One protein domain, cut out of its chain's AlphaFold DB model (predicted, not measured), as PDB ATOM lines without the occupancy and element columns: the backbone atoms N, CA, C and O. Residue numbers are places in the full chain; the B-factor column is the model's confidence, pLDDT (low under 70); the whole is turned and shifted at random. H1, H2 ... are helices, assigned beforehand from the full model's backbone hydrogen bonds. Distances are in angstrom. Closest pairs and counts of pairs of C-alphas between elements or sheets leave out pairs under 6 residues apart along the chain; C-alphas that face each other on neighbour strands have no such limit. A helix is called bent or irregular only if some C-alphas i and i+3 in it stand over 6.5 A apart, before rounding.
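Overview. This is residues 2 to 105 of the 107 residues of an uncharacterized protein of Verrucomicrobia bacterium (UniProt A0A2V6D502). Four long helices run up and down side by side: H1, H2 and H4 make a row, and H5 folds back along H4, off the line of that row. The short helix H3 crosses at one end, between the end of H2 and the beginning of H4. The printed part has 104 residues with five named helices, H1 to H5 in order along the chain, and no named strand; its class is all helix. It is only just loose, close to compact, with a radius of gyration of the C-alphas of 15.6 A, and its elongated outline spans 52 by 31 by 18 A.

Along the chain. Find C-alpha 2 at (49.565, 27.317, 29.398); from there H1 runs through residues 2 to 20, 26.0 A from first to last C-alpha. Near residue 14 you meet a kink of 28 degrees, and H1 is only just irregular: C-alphas 11 and 14 are 6.6 A apart. Go on to Ala 25, where H2, the longest helix, begins and runs to Phe 46 over 31.4 A. After Lys 47, look for H3 at residues 48 to 54, 10.1 A long. H4 begins with C-alpha 62 at (25.080, 24.207, 23.098) and reaches Ala 82 after 30.4 A. H5 holds residues 86 to 103, 26.2 A long, and ends with C-alpha 103 at (19.791, 25.199, 33.995).

Arrangement. Begin with the hub, H4, which touches H2, H3 and H5. H4 and H2 run opposite ways at a shallow tilt of 16 degrees, and their closest C-alphas are those of Ala 41 and Gly 70, 4.2 A apart. On H2 look next for Gly 32: its C-alpha is 4.6 A from that of Leu 11, the closest pair of the helical hairpin H1 and H2, which touch at a shallow tilt of 22 degrees, opposite ways. H4 and H5 are a helical hairpin too, at a shallow tilt of 9 degrees, opposite ways. They touch with residues 76 to 80 of H4 and 86 to 93 of H5 alone, and the closest C-alphas are those of Val 80 and Val 89, 6.3 A apart. H3 touches residues 62 to 67 of H4 alone, only just about perpendicular at 71 degrees, with C-alphas of Met 52 and Arg 62 closest at 6.2 A. H3 is close to H2 but not clearly touching, with C-alphas of His 44 and Met 51 closest at 7.5 A. H1 is apart from H3, H4 and H5, and H5 is apart from H2 and H3. Every O i to N i+4 pair is within hydrogen-bond range in H2, H4 and H5, against 13 of 15 in H1 and 2 of 3 in H3.

Size, cuts and confidence. Look to His 22 and Arg 58 for the two C-alphas farthest apart, 51.9 A. The printed part runs from residue 2 to 105 with no cut. No link is long: H3 to H4 is short, with 7 residues, and the other three are tight. In this predicted model the mean pLDDT of the printed part is 78.8, and it is under 70 at residues 56 to 60, 84 to 86 and 98 to 105.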
ATOM      1  N   ILE A   2      49.393  25.957  29.961       82.75
ATOM      2  CA  ILE A   2      49.565  27.317  29.398       82.75
ATOM      3  C   ILE A   2      48.437  28.305  29.754       82.75
ATOM      4  O   ILE A   2      48.730  29.409  30.196       82.75
ATOM      5  N   ASN A   3      47.156  27.922  29.660       81.38
ATOM      6  CA  ASN A   3      46.049  28.846  29.976       81.38
ATOM      7  C   ASN A   3      46.067  29.351  31.428       81.38
ATOM      8  O   ASN A   3      45.717  30.499  31.678       81.38
ATOM      9  N   ILE A   4      46.478  28.506  32.379       82.94
ATOM     10  CA  ILE A   4      46.552  28.879  33.800       82.94
ATOM     11  C   ILE A   4      47.664  29.912  34.002       82.94
ATOM     12  O   ILE A   4      47.462  30.897  34.707       82.94
ATOM     13  N   ALA A   5      48.805  29.727  33.330       85.25
ATOM     14  CA  ALA A   5      49.898  30.691  33.355       85.25
ATOM     15  C   ALA A   5      49.467  32.051  32.783       85.25
ATOM     16  O   ALA A   5      49.704  33.069  33.423       85.25
ATOM     17  N   ILE A   6      48.752  32.070  31.650       87.31
ATOM     18  CA  ILE A   6      48.253  33.314  31.035       87.31
ATOM     19  C   ILE A   6      47.342  34.082  32.001       87.31
ATOM     20  O   ILE A   6      47.510  35.286  32.173       87.31
ATOM     21  N   ILE A   7      46.408  33.395  32.666       86.62
ATOM     22  CA  ILE A   7      45.479  34.023  33.620       86.62
ATOM     23  C   ILE A   7      46.233  34.602  34.822       86.62
ATOM     24  O   ILE A   7      45.960  35.731  35.227       86.62
ATOM     25  N   LEU A   8      47.195  33.858  35.378       84.75
ATOM     26  CA  LEU A   8      48.019  34.343  36.489       84.75
ATOM     27  C   LEU A   8      48.831  35.573  36.086       84.75
ATOM     28  O   LEU A   8      48.861  36.552  36.828       84.75
ATOM     29  N   THR A   9      49.432  35.562  34.898       87.31
ATOM     30  CA  THR A   9      50.162  36.721  34.380       87.31
ATOM     31  C   THR A   9      49.239  37.922  34.194       87.31
ATOM     32  O   THR A   9      49.588  39.012  34.637       87.31
ATOM     33  N   LEU A  10      48.046  37.741  33.619       87.19
ATOM     34  CA  LEU A  10      47.069  38.824  33.439       87.19
ATOM     35  C   LEU A  10      46.605  39.444  34.763       87.19
ATOM     36  O   LEU A  10      46.296  40.632  34.799       87.19
ATOM     37  N   LEU A  11      46.543  38.656  35.838       85.00
ATOM     38  CA  LEU A  11      46.115  39.138  37.148       85.00
ATOM     39  C   LEU A  11      47.252  39.843  37.902       85.00
ATOM     40  O   LEU A  11      47.037  40.894  38.506       85.00
ATOM     41  N   VAL A  12      48.461  39.279  37.858       85.69
ATOM     42  CA  VAL A  12      49.607  39.761  38.643       85.69
ATOM     43  C   VAL A  12      50.322  40.926  37.956       85.69
ATOM     44  O   VAL A  12      50.746  41.852  38.640       85.69
ATOM     45  N   ALA A  13      50.426  40.935  36.625       86.06
ATOM     46  CA  ALA A  13      51.153  41.973  35.892       86.06
ATOM     47  C   ALA A  13      50.619  43.403  36.128       86.06
ATOM     48  O   ALA A  13      51.418  44.260  36.505       86.06
ATOM     49  N   PRO A  14      49.313  43.710  35.982       83.12
ATOM     50  CA  PRO A  14      48.816  45.072  36.190       83.12
ATOM     51  C   PRO A  14      48.846  45.497  37.662       83.12
ATOM     52  O   PRO A  14      49.016  46.680  37.949       83.12
ATOM     53  N   TYR A  15      48.746  44.548  38.599       82.81
ATOM     54  CA  TYR A  15      48.965  44.815  40.021       82.81
ATOM     55  C   TYR A  15      50.431  45.171  40.303       82.81
ATOM     56  O   TYR A  15      50.704  46.170  40.963       82.81
ATOM     57  N   PHE A  16      51.372  44.398  39.755       85.31
ATOM     58  CA  PHE A  16      52.804  44.633  39.918       85.31
ATOM     59  C   PHE A  16      53.237  45.957  39.278       85.31
ATOM     60  O   PHE A  16      53.964  46.726  39.897       85.31
ATOM     61  N   ILE A  17      52.723  46.282  38.087       85.00
ATOM     62  CA  ILE A  17      52.938  47.582  37.435       85.00
ATOM     63  C   ILE A  17      52.388  48.709  38.317       85.00
ATOM     64  O   ILE A  17      53.103  49.665  38.601       85.00
ATOM     65  N   ALA A  18      51.152  48.600  38.813       84.62
ATOM     66  CA  ALA A  18      50.593  49.629  39.687       84.62
ATOM     67  C   ALA A  18      51.418  49.818  40.972       84.62
ATOM     68  O   ALA A  18      51.599  50.949  41.416       84.62
ATOM     69  N   TRP A  19      51.960  48.730  41.523       81.19
ATOM     70  CA  TRP A  19      52.843  48.760  42.687       81.19
ATOM     71  C   TRP A  19      54.183  49.456  42.395       81.19
ATOM     72  O   TRP A  19      54.576  50.337  43.154       81.19
ATOM     73  N   VAL A  20      54.844  49.131  41.276       86.94
ATOM     74  CA  VAL A  20      56.136  49.729  40.878       86.94
ATOM     75  C   VAL A  20      56.011  51.223  40.571       86.94
ATOM     76  O   VAL A  20      56.887  52.002  40.929       86.94
ATOM     77  N   PHE A  21      54.920  51.645  39.928       86.12
ATOM     78  CA  PHE A  21      54.702  53.045  39.551       86.12
ATOM     79  C   PHE A  21      54.015  53.884  40.647       86.12
ATOM     80  O   PHE A  21      53.612  55.013  40.374       86.12
ATOM     81  N   HIS A  22      53.855  53.352  41.868       79.06
ATOM     82  CA  HIS A  22      53.115  53.992  42.972       79.06
ATOM     83  C   HIS A  22      51.700  54.463  42.581       79.06
ATOM     84  O   HIS A  22      51.154  55.413  43.146       79.06
ATOM     85  N   LEU A  23      51.090  53.795  41.603       80.06
ATOM     86  CA  LEU A  23      49.722  54.057  41.182       80.06
ATOM     87  C   LEU A  23      48.748  53.412  42.169       80.06
ATOM     88  O   LEU A  23      49.104  52.573  42.998       80.06
ATOM     89  N   ASN A  24      47.471  53.772  42.058       82.50
ATOM     90  CA  ASN A  24      46.441  53.161  42.881       82.50
ATOM     91  C   ASN A  24      46.332  51.654  42.567       82.50
ATOM     92  O   ASN A  24      45.806  51.258  41.522       82.50
ATOM     93  N   ALA A  25      46.816  50.816  43.489       78.25
ATOM     94  CA  ALA A  25      46.820  49.358  43.360       78.25
ATOM     95  C   ALA A  25      45.409  48.778  43.154       78.25
ATOM     96  O   ALA A  25      45.251  47.755  42.487       78.25
ATOM     97  N   ILE A  26      44.375  49.465  43.655       78.81
ATOM     98  CA  ILE A  26      42.970  49.098  43.435       78.81
ATOM     99  C   ILE A  26      42.627  49.201  41.945       78.81
ATOM    100  O   ILE A  26      42.007  48.298  41.386       78.81
ATOM    101  N   THR A  27      43.069  50.263  41.270       78.44
ATOM    102  CA  THR A  27      42.857  50.443  39.827       78.44
ATOM    103  C   THR A  27      43.617  49.390  39.019       78.44
ATOM    104  O   THR A  27      43.043  48.808  38.101       78.44
ATOM    105  N   GLY A  28      44.860  49.071  39.401       81.62
ATOM    106  CA  GLY A  28      45.638  47.989  38.780       81.62
ATOM    107  C   GLY A  28      44.952  46.623  38.895       81.62
ATOM    108  O   GLY A  28      44.816  45.906  37.905       81.62
ATOM    109  N   GLY A  29      44.419  46.298  40.079       80.81
ATOM    110  CA  GLY A  29      43.639  45.077  40.297       80.81
ATOM    111  C   GLY A  29      42.350  45.026  39.467       80.81
ATOM    112  O   GLY A  29      42.027  43.987  38.892       80.81
ATOM    113  N   ARG A  30      41.634  46.153  39.330       82.50
ATOM    114  CA  ARG A  30      40.423  46.246  38.490       82.50
ATOM    115  C   ARG A  30      40.721  45.999  37.013       82.50
ATOM    116  O   ARG A  30      39.962  45.287  36.356       82.50
ATOM    117  N   ILE A  31      41.833  46.533  36.506       84.06
ATOM    118  CA  ILE A  31      42.286  46.290  35.130       84.06
ATOM    119  C   ILE A  31      42.648  44.811  34.941       84.06
ATOM    120  O   ILE A  31      42.238  44.216  33.947       84.06
ATOM    121  N   GLY A  32      43.335  44.192  35.908       86.44
ATOM    122  CA  GLY A  32      43.647  42.760  35.867       86.44
ATOM    123  C   GLY A  32      42.402  41.875  35.817       86.44
ATOM    124  O   GLY A  32      42.305  40.990  34.969       86.44
ATOM    125  N   ILE A  33      41.401  42.154  36.655       85.06
ATOM    126  CA  ILE A  33      40.121  41.426  36.634       85.06
ATOM    127  C   ILE A  33      39.405  41.616  35.288       85.06
ATOM    128  O   ILE A  33      38.933  40.639  34.707       85.06
ATOM    129  N   CYS A  34      39.360  42.844  34.760       87.19
ATOM    130  CA  CYS A  34      38.787  43.132  33.442       87.19
ATOM    131  C   CYS A  34      39.478  42.326  32.328       87.19
ATOM    132  O   CYS A  34      38.811  41.673  31.524       87.19
ATOM    133  N   ALA A  35      40.813  42.290  32.331       87.25
ATOM    134  CA  ALA A  35      41.594  41.524  31.367       87.25
ATOM    135  C   ALA A  35      41.294  40.017  31.453       87.25
ATOM    136  O   ALA A  35      41.153  39.359  30.423       87.25
ATOM    137  N   VAL A  36      41.148  39.465  32.664       89.31
ATOM    138  CA  VAL A  36      40.793  38.050  32.860       89.31
ATOM    139  C   VAL A  36      39.401  37.738  32.299       89.31
ATOM    140  O   VAL A  36      39.239  36.704  31.652       89.31
ATOM    141  N   PHE A  37      38.414  38.623  32.481       87.88
ATOM    142  CA  PHE A  37      37.082  38.447  31.885       87.88
ATOM    143  C   PHE A  37      37.107  38.506  30.356       87.88
ATOM    144  O   PHE A  37      36.469  37.682  29.708       87.88
ATOM    145  N   LEU A  38      37.883  39.419  29.766       87.69
ATOM    146  CA  LEU A  38      38.060  39.466  28.312       87.69
ATOM    147  C   LEU A  38      38.735  38.197  27.782       87.69
ATOM    148  O   LEU A  38      38.307  37.645  26.771       87.69
ATOM    149  N   PHE A  39      39.755  37.697  28.480       88.88
ATOM    150  CA  PHE A  39      40.406  36.442  28.117       88.88
ATOM    151  C   PHE A  39      39.441  35.249  28.198       88.88
ATOM    152  O   PHE A  39      39.440  34.395  27.309       88.88
ATOM    153  N   ALA A  40      38.591  35.203  29.227       86.81
ATOM    154  CA  ALA A  40      37.556  34.183  29.363       86.81
ATOM    155  C   ALA A  40      36.533  34.259  28.214       86.81
ATOM    156  O   ALA A  40      36.274  33.238  27.570       86.81
ATOM    157  N   ALA A  41      36.078  35.468  27.866       86.56
ATOM    158  CA  ALA A  41      35.166  35.698  26.752       86.56
ATOM    159  C   ALA A  41      35.751  35.189  25.428       86.56
ATOM    160  O   ALA A  41      35.107  34.407  24.731       86.56
ATOM    161  N   ILE A  42      37.002  35.552  25.116       86.50
ATOM    162  CA  ILE A  42      37.733  35.056  23.936       86.50
ATOM    163  C   ILE A  42      37.803  33.522  23.951       86.50
ATOM    164  O   ILE A  42      37.632  32.880  22.913       86.50
ATOM    165  N   GLY A  43      37.993  32.926  25.129       83.00
ATOM    166  CA  GLY A  43      37.941  31.483  25.331       83.00
ATOM    167  C   GLY A  43      36.635  30.855  24.838       83.00
ATOM    168  O   GLY A  43      36.689  29.859  24.123       83.00
ATOM    169  N   HIS A  44      35.477  31.448  25.131       82.75
ATOM    170  CA  HIS A  44      34.180  30.932  24.665       82.75
ATOM    171  C   HIS A  44      34.037  30.944  23.140       82.75
ATOM    172  O   HIS A  44      33.470  30.005  22.579       82.75
ATOM    173  N   PHE A  45      34.597  31.945  22.453       80.44
ATOM    174  CA  PHE A  45      34.541  32.049  20.987       80.44
ATOM    175  C   PHE A  45      35.564  31.148  20.275       80.44
ATOM    176  O   PHE A  45      35.249  30.542  19.255       80.44
ATOM    177  N   PHE A  46      36.786  31.023  20.803       81.00
ATOM    178  CA  PHE A  46      37.852  30.227  20.169       81.00
ATOM    179  C   PHE A  46      37.818  28.744  20.553       81.00
ATOM    180  O   PHE A  46      38.259  27.888  19.786       81.00
ATOM    181  N   LYS A  47      37.329  28.417  21.753       79.75
ATOM    182  CA  LYS A  47      37.309  27.054  22.309       79.75
ATOM    183  C   LYS A  47      35.891  26.493  22.409       79.75
ATOM    184  O   LYS A  47      35.678  25.532  23.150       79.75
ATOM    185  N   THR A  48      34.942  27.036  21.641       76.75
ATOM    186  CA  THR A  48      33.528  26.624  21.657       76.75
ATOM    187  C   THR A  48      33.378  25.112  21.516       76.75
ATOM    188  O   THR A  48      32.645  24.488  22.274       76.75
ATOM    189  N   GLU A  49      34.126  24.497  20.599       72.00
ATOM    190  CA  GLU A  49      34.041  23.058  20.340       72.00
ATOM    191  C   GLU A  49      34.543  22.216  21.527       72.00
ATOM    192  O   GLU A  49      33.915  21.226  21.898       72.00
ATOM    193  N   GLN A  50      35.622  22.652  22.191       75.38
ATOM    194  CA  GLN A  50      36.134  21.987  23.397       75.38
ATOM    195  C   GLN A  50      35.166  22.143  24.580       75.38
ATOM    196  O   GLN A  50      34.984  21.210  25.357       75.38
ATOM    197  N   MET A  51      34.509  23.300  24.707       73.19
ATOM    198  CA  MET A  51      33.508  23.545  25.750       73.19
ATOM    199  C   MET A  51      32.213  22.761  25.513       73.19
ATOM    200  O   MET A  51      31.606  22.271  26.463       73.19
ATOM    201  N   MET A  52      31.813  22.562  24.256       74.25
ATOM    202  CA  MET A  52      30.667  21.713  23.919       74.25
ATOM    203  C   MET A  52      30.865  20.250  24.306       74.25
ATOM    204  O   MET A  52      29.896  19.598  24.691       74.25
ATOM    205  N   GLN A  53      32.100  19.743  24.234       75.06
ATOM    206  CA  GLN A  53      32.437  18.382  24.662       75.06
ATOM    207  C   GLN A  53      32.318  18.193  26.183       75.06
ATOM    208  O   GLN A  53      32.111  17.074  26.642       75.06
ATOM    209  N   MET A  54      32.401  19.277  26.962       74.31
ATOM    210  CA  MET A  54      32.194  19.255  28.415       74.31
ATOM    211  C   MET A  54      30.714  19.351  28.812       74.31
ATOM    212  O   MET A  54      30.369  19.103  29.967       74.31
ATOM    213  N   LEU A  55      29.833  19.713  27.876       70.06
ATOM    214  CA  LEU A  55      28.397  19.824  28.113       70.06
ATOM    215  C   LEU A  55      27.701  18.484  27.813       70.06
ATOM    216  O   LEU A  55      27.879  17.935  26.719       70.06
ATOM    217  N   PRO A  56      26.871  17.965  28.742       68.62
ATOM    218  CA  PRO A  56      26.175  16.695  28.564       68.62
ATOM    219  C   PRO A  56      25.258  16.722  27.341       68.62
ATOM    220  O   PRO A  56      24.755  17.772  26.929       68.62
ATOM    221  N   SER A  57      25.003  15.542  26.765       67.50
ATOM    222  CA  SER A  57      24.309  15.424  25.479       67.50
ATOM    223  C   SER A  57      22.893  16.029  25.455       67.50
ATOM    224  O   SER A  57      22.389  16.396  24.395       67.50
ATOM    225  N   ARG A  58      22.292  16.177  26.639       65.62
ATOM    226  CA  ARG A  58      20.911  16.605  26.896       65.62
ATOM    227  C   ARG A  58      20.640  18.094  26.685       65.62
ATOM    228  O   ARG A  58      19.483  18.483  26.654       65.62
ATOM    229  N   VAL A  59      21.671  18.928  26.555       66.62
ATOM    230  CA  VAL A  59      21.491  20.383  26.428       66.62
ATOM    231  C   VAL A  59      21.177  20.734  24.968       66.62
ATOM    232  O   VAL A  59      22.058  20.541  24.115       66.62
ATOM    233  N   PRO A  60      19.970  21.246  24.650       65.06
ATOM    234  CA  PRO A  60      19.668  21.751  23.318       65.06
ATOM    235  C   PRO A  60      20.471  23.032  23.058       65.06
ATOM    236  O   PRO A  60      20.675  23.845  23.954       65.06
ATOM    237  N   ALA A  61      20.943  23.212  21.823       70.12
ATOM    238  CA  ALA A  61      21.588  24.450  21.376       70.12
ATOM    239  C   ALA A  61      22.849  24.874  22.184       70.12
ATOM    240  O   ALA A  61      23.004  26.022  22.599       70.12
ATOM    241  N   ARG A  62      23.817  23.957  22.357       73.19
ATOM    242  CA  ARG A  62      25.080  24.207  23.098       73.19
ATOM    243  C   ARG A  62      25.946  25.320  22.506       73.19
ATOM    244  O   ARG A  62      26.522  26.095  23.259       73.19
ATOM    245  N   ARG A  63      26.017  25.424  21.172       77.06
ATOM    246  CA  ARG A  63      26.751  26.505  20.488       77.06
ATOM    247  C   ARG A  63      26.249  27.891  20.895       77.06
ATOM    248  O   ARG A  63      27.044  28.634  21.460       77.06
ATOM    249  N   PRO A  64      24.977  28.262  20.655       79.94
ATOM    250  CA  PRO A  64      24.514  29.611  20.971       79.94
ATOM    251  C   PRO A  64      24.611  29.935  22.465       79.94
ATOM    252  O   PRO A  64      24.926  31.072  22.794       79.94
ATOM    253  N   LEU A  65      24.457  28.958  23.367       78.69
ATOM    254  CA  LEU A  65      24.676  29.176  24.802       78.69
ATOM    255  C   LEU A  65      26.110  29.620  25.128       78.69
ATOM    256  O   LEU A  65      26.285  30.550  25.910       78.69
ATOM    257  N   ILE A  66      27.118  29.003  24.504       80.88
ATOM    258  CA  ILE A  66      28.528  29.374  24.702       80.88
ATOM    259  C   ILE A  66      28.816  30.771  24.126       80.88
ATOM    260  O   ILE A  66      29.510  31.577  24.744       80.88
ATOM    261  N   TYR A  67      28.248  31.097  22.962       82.38
ATOM    262  CA  TYR A  67      28.374  32.442  22.389       82.38
ATOM    263  C   TYR A  67      27.725  33.502  23.293       82.38
ATOM    264  O   TYR A  67      28.327  34.544  23.546       82.38
ATOM    265  N   ILE A  68      26.534  33.223  23.836       84.12
ATOM    266  CA  ILE A  68      25.847  34.119  24.775       84.12
ATOM    267  C   ILE A  68      26.679  34.300  26.049       84.12
ATOM    268  O   ILE A  68      26.831  35.433  26.503       84.12
ATOM    269  N   SER A  69      27.265  33.234  26.610       85.50
ATOM    270  CA  SER A  69      28.125  33.368  27.794       85.50
ATOM    271  C   SER A  69      29.386  34.181  27.522       85.50
ATOM    272  O   SER A  69      29.761  34.997  28.361       85.50
ATOM    273  N   GLY A  70      29.988  34.041  26.337       84.50
ATOM    274  CA  GLY A  70      31.101  34.890  25.912       84.50
ATOM    275  C   GLY A  70      30.722  36.374  25.862       84.50
ATOM    276  O   GLY A  70      31.433  37.208  26.416       84.50
ATOM    277  N   VAL A  71      29.572  36.715  25.270       87.62
ATOM    278  CA  VAL A  71      29.073  38.105  25.219       87.62
ATOM    279  C   VAL A  71      28.794  38.654  26.621       87.62
ATOM    280  O   VAL A  71      29.169  39.786  26.927       87.62
ATOM    281  N   VAL A  72      28.180  37.854  27.496       86.31
ATOM    282  CA  VAL A  72      27.905  38.255  28.883       86.31
ATOM    283  C   VAL A  72      29.202  38.513  29.660       86.31
ATOM    284  O   VAL A  72      29.274  39.474  30.423       86.31
ATOM    285  N   GLU A  73      30.255  37.724  29.443       87.50
ATOM    286  CA  GLU A  73      31.563  37.968  30.064       87.50
ATOM    287  C   GLU A  73      32.220  39.271  29.579       87.50
ATOM    288  O   GLU A  73      32.812  39.982  30.394       87.50
ATOM    289  N   VAL A  74      32.050  39.655  28.306       86.75
ATOM    290  CA  VAL A  74      32.478  40.984  27.820       86.75
ATOM    291  C   VAL A  74      31.700  42.102  28.517       86.75
ATOM    292  O   VAL A  74      32.296  43.089  28.951       86.75
ATOM    293  N   LEU A  75      30.383  41.946  28.687       87.12
ATOM    294  CA  LEU A  75      29.567  42.920  29.419       87.12
ATOM    295  C   LEU A  75      30.014  43.049  30.881       87.12
ATOM    296  O   LEU A  75      30.083  44.163  31.398       87.12
ATOM    297  N   PHE A  76      30.384  41.944  31.534       84.56
ATOM    298  CA  PHE A  76      30.948  41.985  32.884       84.56
ATOM    299  C   PHE A  76      32.315  42.670  32.935       84.56
ATOM    300  O   PHE A  76      32.553  43.436  33.867       84.56
ATOM    301  N   ALA A  77      33.187  42.471  31.941       85.75
ATOM    302  CA  ALA A  77      34.464  43.185  31.864       85.75
ATOM    303  C   ALA A  77      34.253  44.710  31.834       85.75
ATOM    304  O   ALA A  77      34.875  45.449  32.602       85.75
ATOM    305  N   ILE A  78      33.304  45.174  31.013       84.94
ATOM    306  CA  ILE A  78      32.925  46.591  30.927       84.94
ATOM    307  C   ILE A  78      32.298  47.060  32.247       84.94
ATOM    308  O   ILE A  78      32.670  48.115  32.758       84.94
ATOM    309  N   ALA A  79      31.400  46.271  32.842       84.06
ATOM    310  CA  ALA A  79      30.742  46.612  34.103       84.06
ATOM    311  C   ALA A  79      31.733  46.745  35.274       84.06
ATOM    312  O   ALA A  79      31.623  47.688  36.055       84.06
ATOM    313  N   VAL A  80      32.733  45.861  35.376       82.56
ATOM    314  CA  VAL A  80      33.798  45.932  36.400       82.56
ATOM    315  C   VAL A  80      34.615  47.225  36.268       82.56
ATOM    316  O   VAL A  80      35.005  47.831  37.274       82.56
ATOM    317  N   LEU A  81      34.874  47.668  35.035       80.88
ATOM    318  CA  LEU A  81      35.632  48.891  34.778       80.88
ATOM    319  C   LEU A  81      34.783  50.154  35.003       80.88
ATOM    320  O   LEU A  81      35.264  51.117  35.599       80.88
ATOM    321  N   ALA A  82      33.515  50.132  34.589       80.12
ATOM    322  CA  ALA A  82      32.606  51.272  34.671       80.12
ATOM    323  C   ALA A  82      32.038  51.509  36.083       80.12
ATOM    324  O   ALA A  82      31.828  52.658  36.467       80.12
ATOM    325  N   MET A  83      31.795  50.461  36.879       76.00
ATOM    326  CA  MET A  83      31.164  50.613  38.195       76.00
ATOM    327  C   MET A  83      32.182  50.857  39.320       76.00
ATOM    328  O   MET A  83      33.084  50.043  39.519       76.00
ATOM    329  N   PRO A  84      32.002  51.913  40.139       66.25
ATOM    330  CA  PRO A  84      32.837  52.167  41.315       66.25
ATOM    331  C   PRO A  84      32.654  51.144  42.448       66.25
ATOM    332  O   PRO A  84      33.533  51.032  43.299       66.25
ATOM    333  N   SER A  85      31.531  50.408  42.484       68.31
ATOM    334  CA  SER A  85      31.228  49.425  43.536       68.31
ATOM    335  C   SER A  85      31.467  47.979  43.058       68.31
ATOM    336  O   SER A  85      30.610  47.386  42.400       68.31
ATOM    337  N   PRO A  86      32.611  47.354  43.399       65.81
ATOM    338  CA  PRO A  86      32.928  45.996  42.945       65.81
ATOM    339  C   PRO A  86      32.012  44.924  43.558       65.81
ATOM    340  O   PRO A  86      31.901  43.825  43.016       65.81
ATOM    341  N   PHE A  87      31.326  45.240  44.661       71.50
ATOM    342  CA  PHE A  87      30.458  44.303  45.376       71.50
ATOM    343  C   PHE A  87      29.226  43.885  44.559       71.50
ATOM    344  O   PHE A  87      28.949  42.694  44.428       71.50
ATOM    345  N   HIS A  88      28.522  44.845  43.949       70.19
ATOM    346  CA  HIS A  88      27.330  44.558  43.141       70.19
ATOM    347  C   HIS A  88      27.685  43.764  41.884       70.19
ATOM    348  O   HIS A  88      27.013  42.789  41.557       70.19
ATOM    349  N   VAL A  89      28.790  44.129  41.229       73.69
ATOM    350  CA  VAL A  89      29.267  43.421  40.037       73.69
ATOM    351  C   VAL A  89      29.648  41.981  40.387       73.69
ATOM    352  O   VAL A  89      29.250  41.053  39.684       73.69
ATOM    353  N   GLY A  90      30.325  41.770  41.520       71.75
ATOM    354  CA  GLY A  90      30.635  40.435  42.033       71.75
ATOM    355  C   GLY A  90      29.388  39.589  42.306       71.75
ATOM    356  O   GLY A  90      29.332  38.428  41.895       71.75
ATOM    357  N   LEU A  91      28.359  40.170  42.933       74.94
ATOM    358  CA  LEU A  91      27.097  39.478  43.209       74.94
ATOM    359  C   LEU A  91      26.368  39.081  41.912       74.94
ATOM    360  O   LEU A  91      25.902  37.947  41.788       74.94
ATOM    361  N   CYS A  92      26.332  39.977  40.919       75.75
ATOM    362  CA  CYS A  92      25.759  39.703  39.598       75.75
ATOM    363  C   CYS A  92      26.499  38.571  38.867       75.75
ATOM    364  O   CYS A  92      25.853  37.698  38.286       75.75
ATOM    365  N   ILE A  93      27.834  38.536  38.938       76.88
ATOM    366  CA  ILE A  93      28.649  37.473  38.328       76.88
ATOM    367  C   ILE A  93      28.362  36.115  38.987       76.88
ATOM    368  O   ILE A  93      28.164  35.115  38.290       76.88
ATOM    369  N   ILE A  94      28.317  36.062  40.324       77.31
ATOM    370  CA  ILE A  94      28.030  34.825  41.069       77.31
ATOM    371  C   ILE A  94      26.613  34.329  40.755       77.31
ATOM    372  O   ILE A  94      26.427  33.135  40.500       77.31
ATOM    373  N   GLY A  95      25.633  35.237  40.733       79.44
ATOM    374  CA  GLY A  95      24.245  34.932  40.385       79.44
ATOM    375  C   GLY A  95      24.113  34.367  38.972       79.44
ATOM    376  O   GLY A  95      23.529  33.299  38.789       79.44
ATOM    377  N   TYR A  96      24.736  35.017  37.986       78.50
ATOM    378  CA  TYR A  96      24.741  34.553  36.598       78.50
ATOM    379  C   TYR A  96      25.353  33.152  36.457       78.50
ATOM    380  O   TYR A  96      24.750  32.264  35.847       78.50
ATOM    381  N   ARG A  97      26.520  32.908  37.076       72.06
ATOM    382  CA  ARG A  97      27.178  31.591  37.024       72.06
ATOM    383  C   ARG A  97      26.349  30.496  37.681       72.06
ATOM    384  O   ARG A  97      26.282  29.392  37.147       72.06
ATOM    385  N   ARG A  98      25.712  30.783  38.819       68.25
ATOM    386  CA  ARG A  98      24.794  29.849  39.488       68.25
ATOM    387  C   ARG A  98      23.599  29.510  38.597       68.25
ATOM    388  O   ARG A  98      23.288  28.331  38.461       68.25
ATOM    389  N   LEU A  99      22.982  30.510  37.967       69.31
ATOM    390  CA  LEU A  99      21.816  30.333  37.096       69.31
ATOM    391  C   LEU A  99      22.155  29.476  35.865       69.31
ATOM    392  O   LEU A  99      21.453  28.512  35.567       69.31
ATOM    393  N   SER A 100      23.280  29.774  35.206       65.31
ATOM    394  CA  SER A 100      23.764  29.015  34.046       65.31
ATOM    395  C   SER A 100      24.046  27.543  34.394       65.31
ATOM    396  O   SER A 100      23.683  26.647  33.635       65.31
ATOM    397  N   PHE A 101      24.602  27.266  35.582       62.62
ATOM    398  CA  PHE A 101      24.868  25.894  36.040       62.62
ATOM    399  C   PHE A 101      23.621  25.135  36.513       62.62
ATOM    400  O   PHE A 101      23.568  23.911  36.394       62.62
ATOM    401  N   GLN A 102      22.628  25.831  37.072       58.69
ATOM    402  CA  GLN A 102      21.369  25.218  37.505       58.69
ATOM    403  C   GLN A 102      20.511  24.787  36.314       58.69
ATOM    404  O   GLN A 102      19.938  23.703  36.354       58.69
ATOM    405  N   HIS A 103      20.502  25.563  35.226       56.34
ATOM    406  CA  HIS A 103      19.791  25.199  33.995       56.34
ATOM    407  C   HIS A 103      20.330  23.911  33.340       56.34
ATOM    408  O   HIS A 103      19.614  23.232  32.615       56.34
ATOM    409  N   LEU A 104      21.579  23.538  33.642       55.69
ATOM    410  CA  LEU A 104      22.230  22.308  33.176       55.69
ATOM    411  C   LEU A 104      22.015  21.099  34.113       55.69
ATOM    412  O   LEU A 104      22.450  19.998  33.779       55.69
ATOM    413  N   ARG A 105      21.398  21.295  35.290       53.41
ATOM    414  CA  ARG A 105      21.243  20.283  36.356       53.41
ATOM    415  C   ARG A 105      19.810  19.802  36.599       53.41
ATOM    416  O   ARG A 105      19.619  19.025  37.531       53.41
TER     417      ARG A 105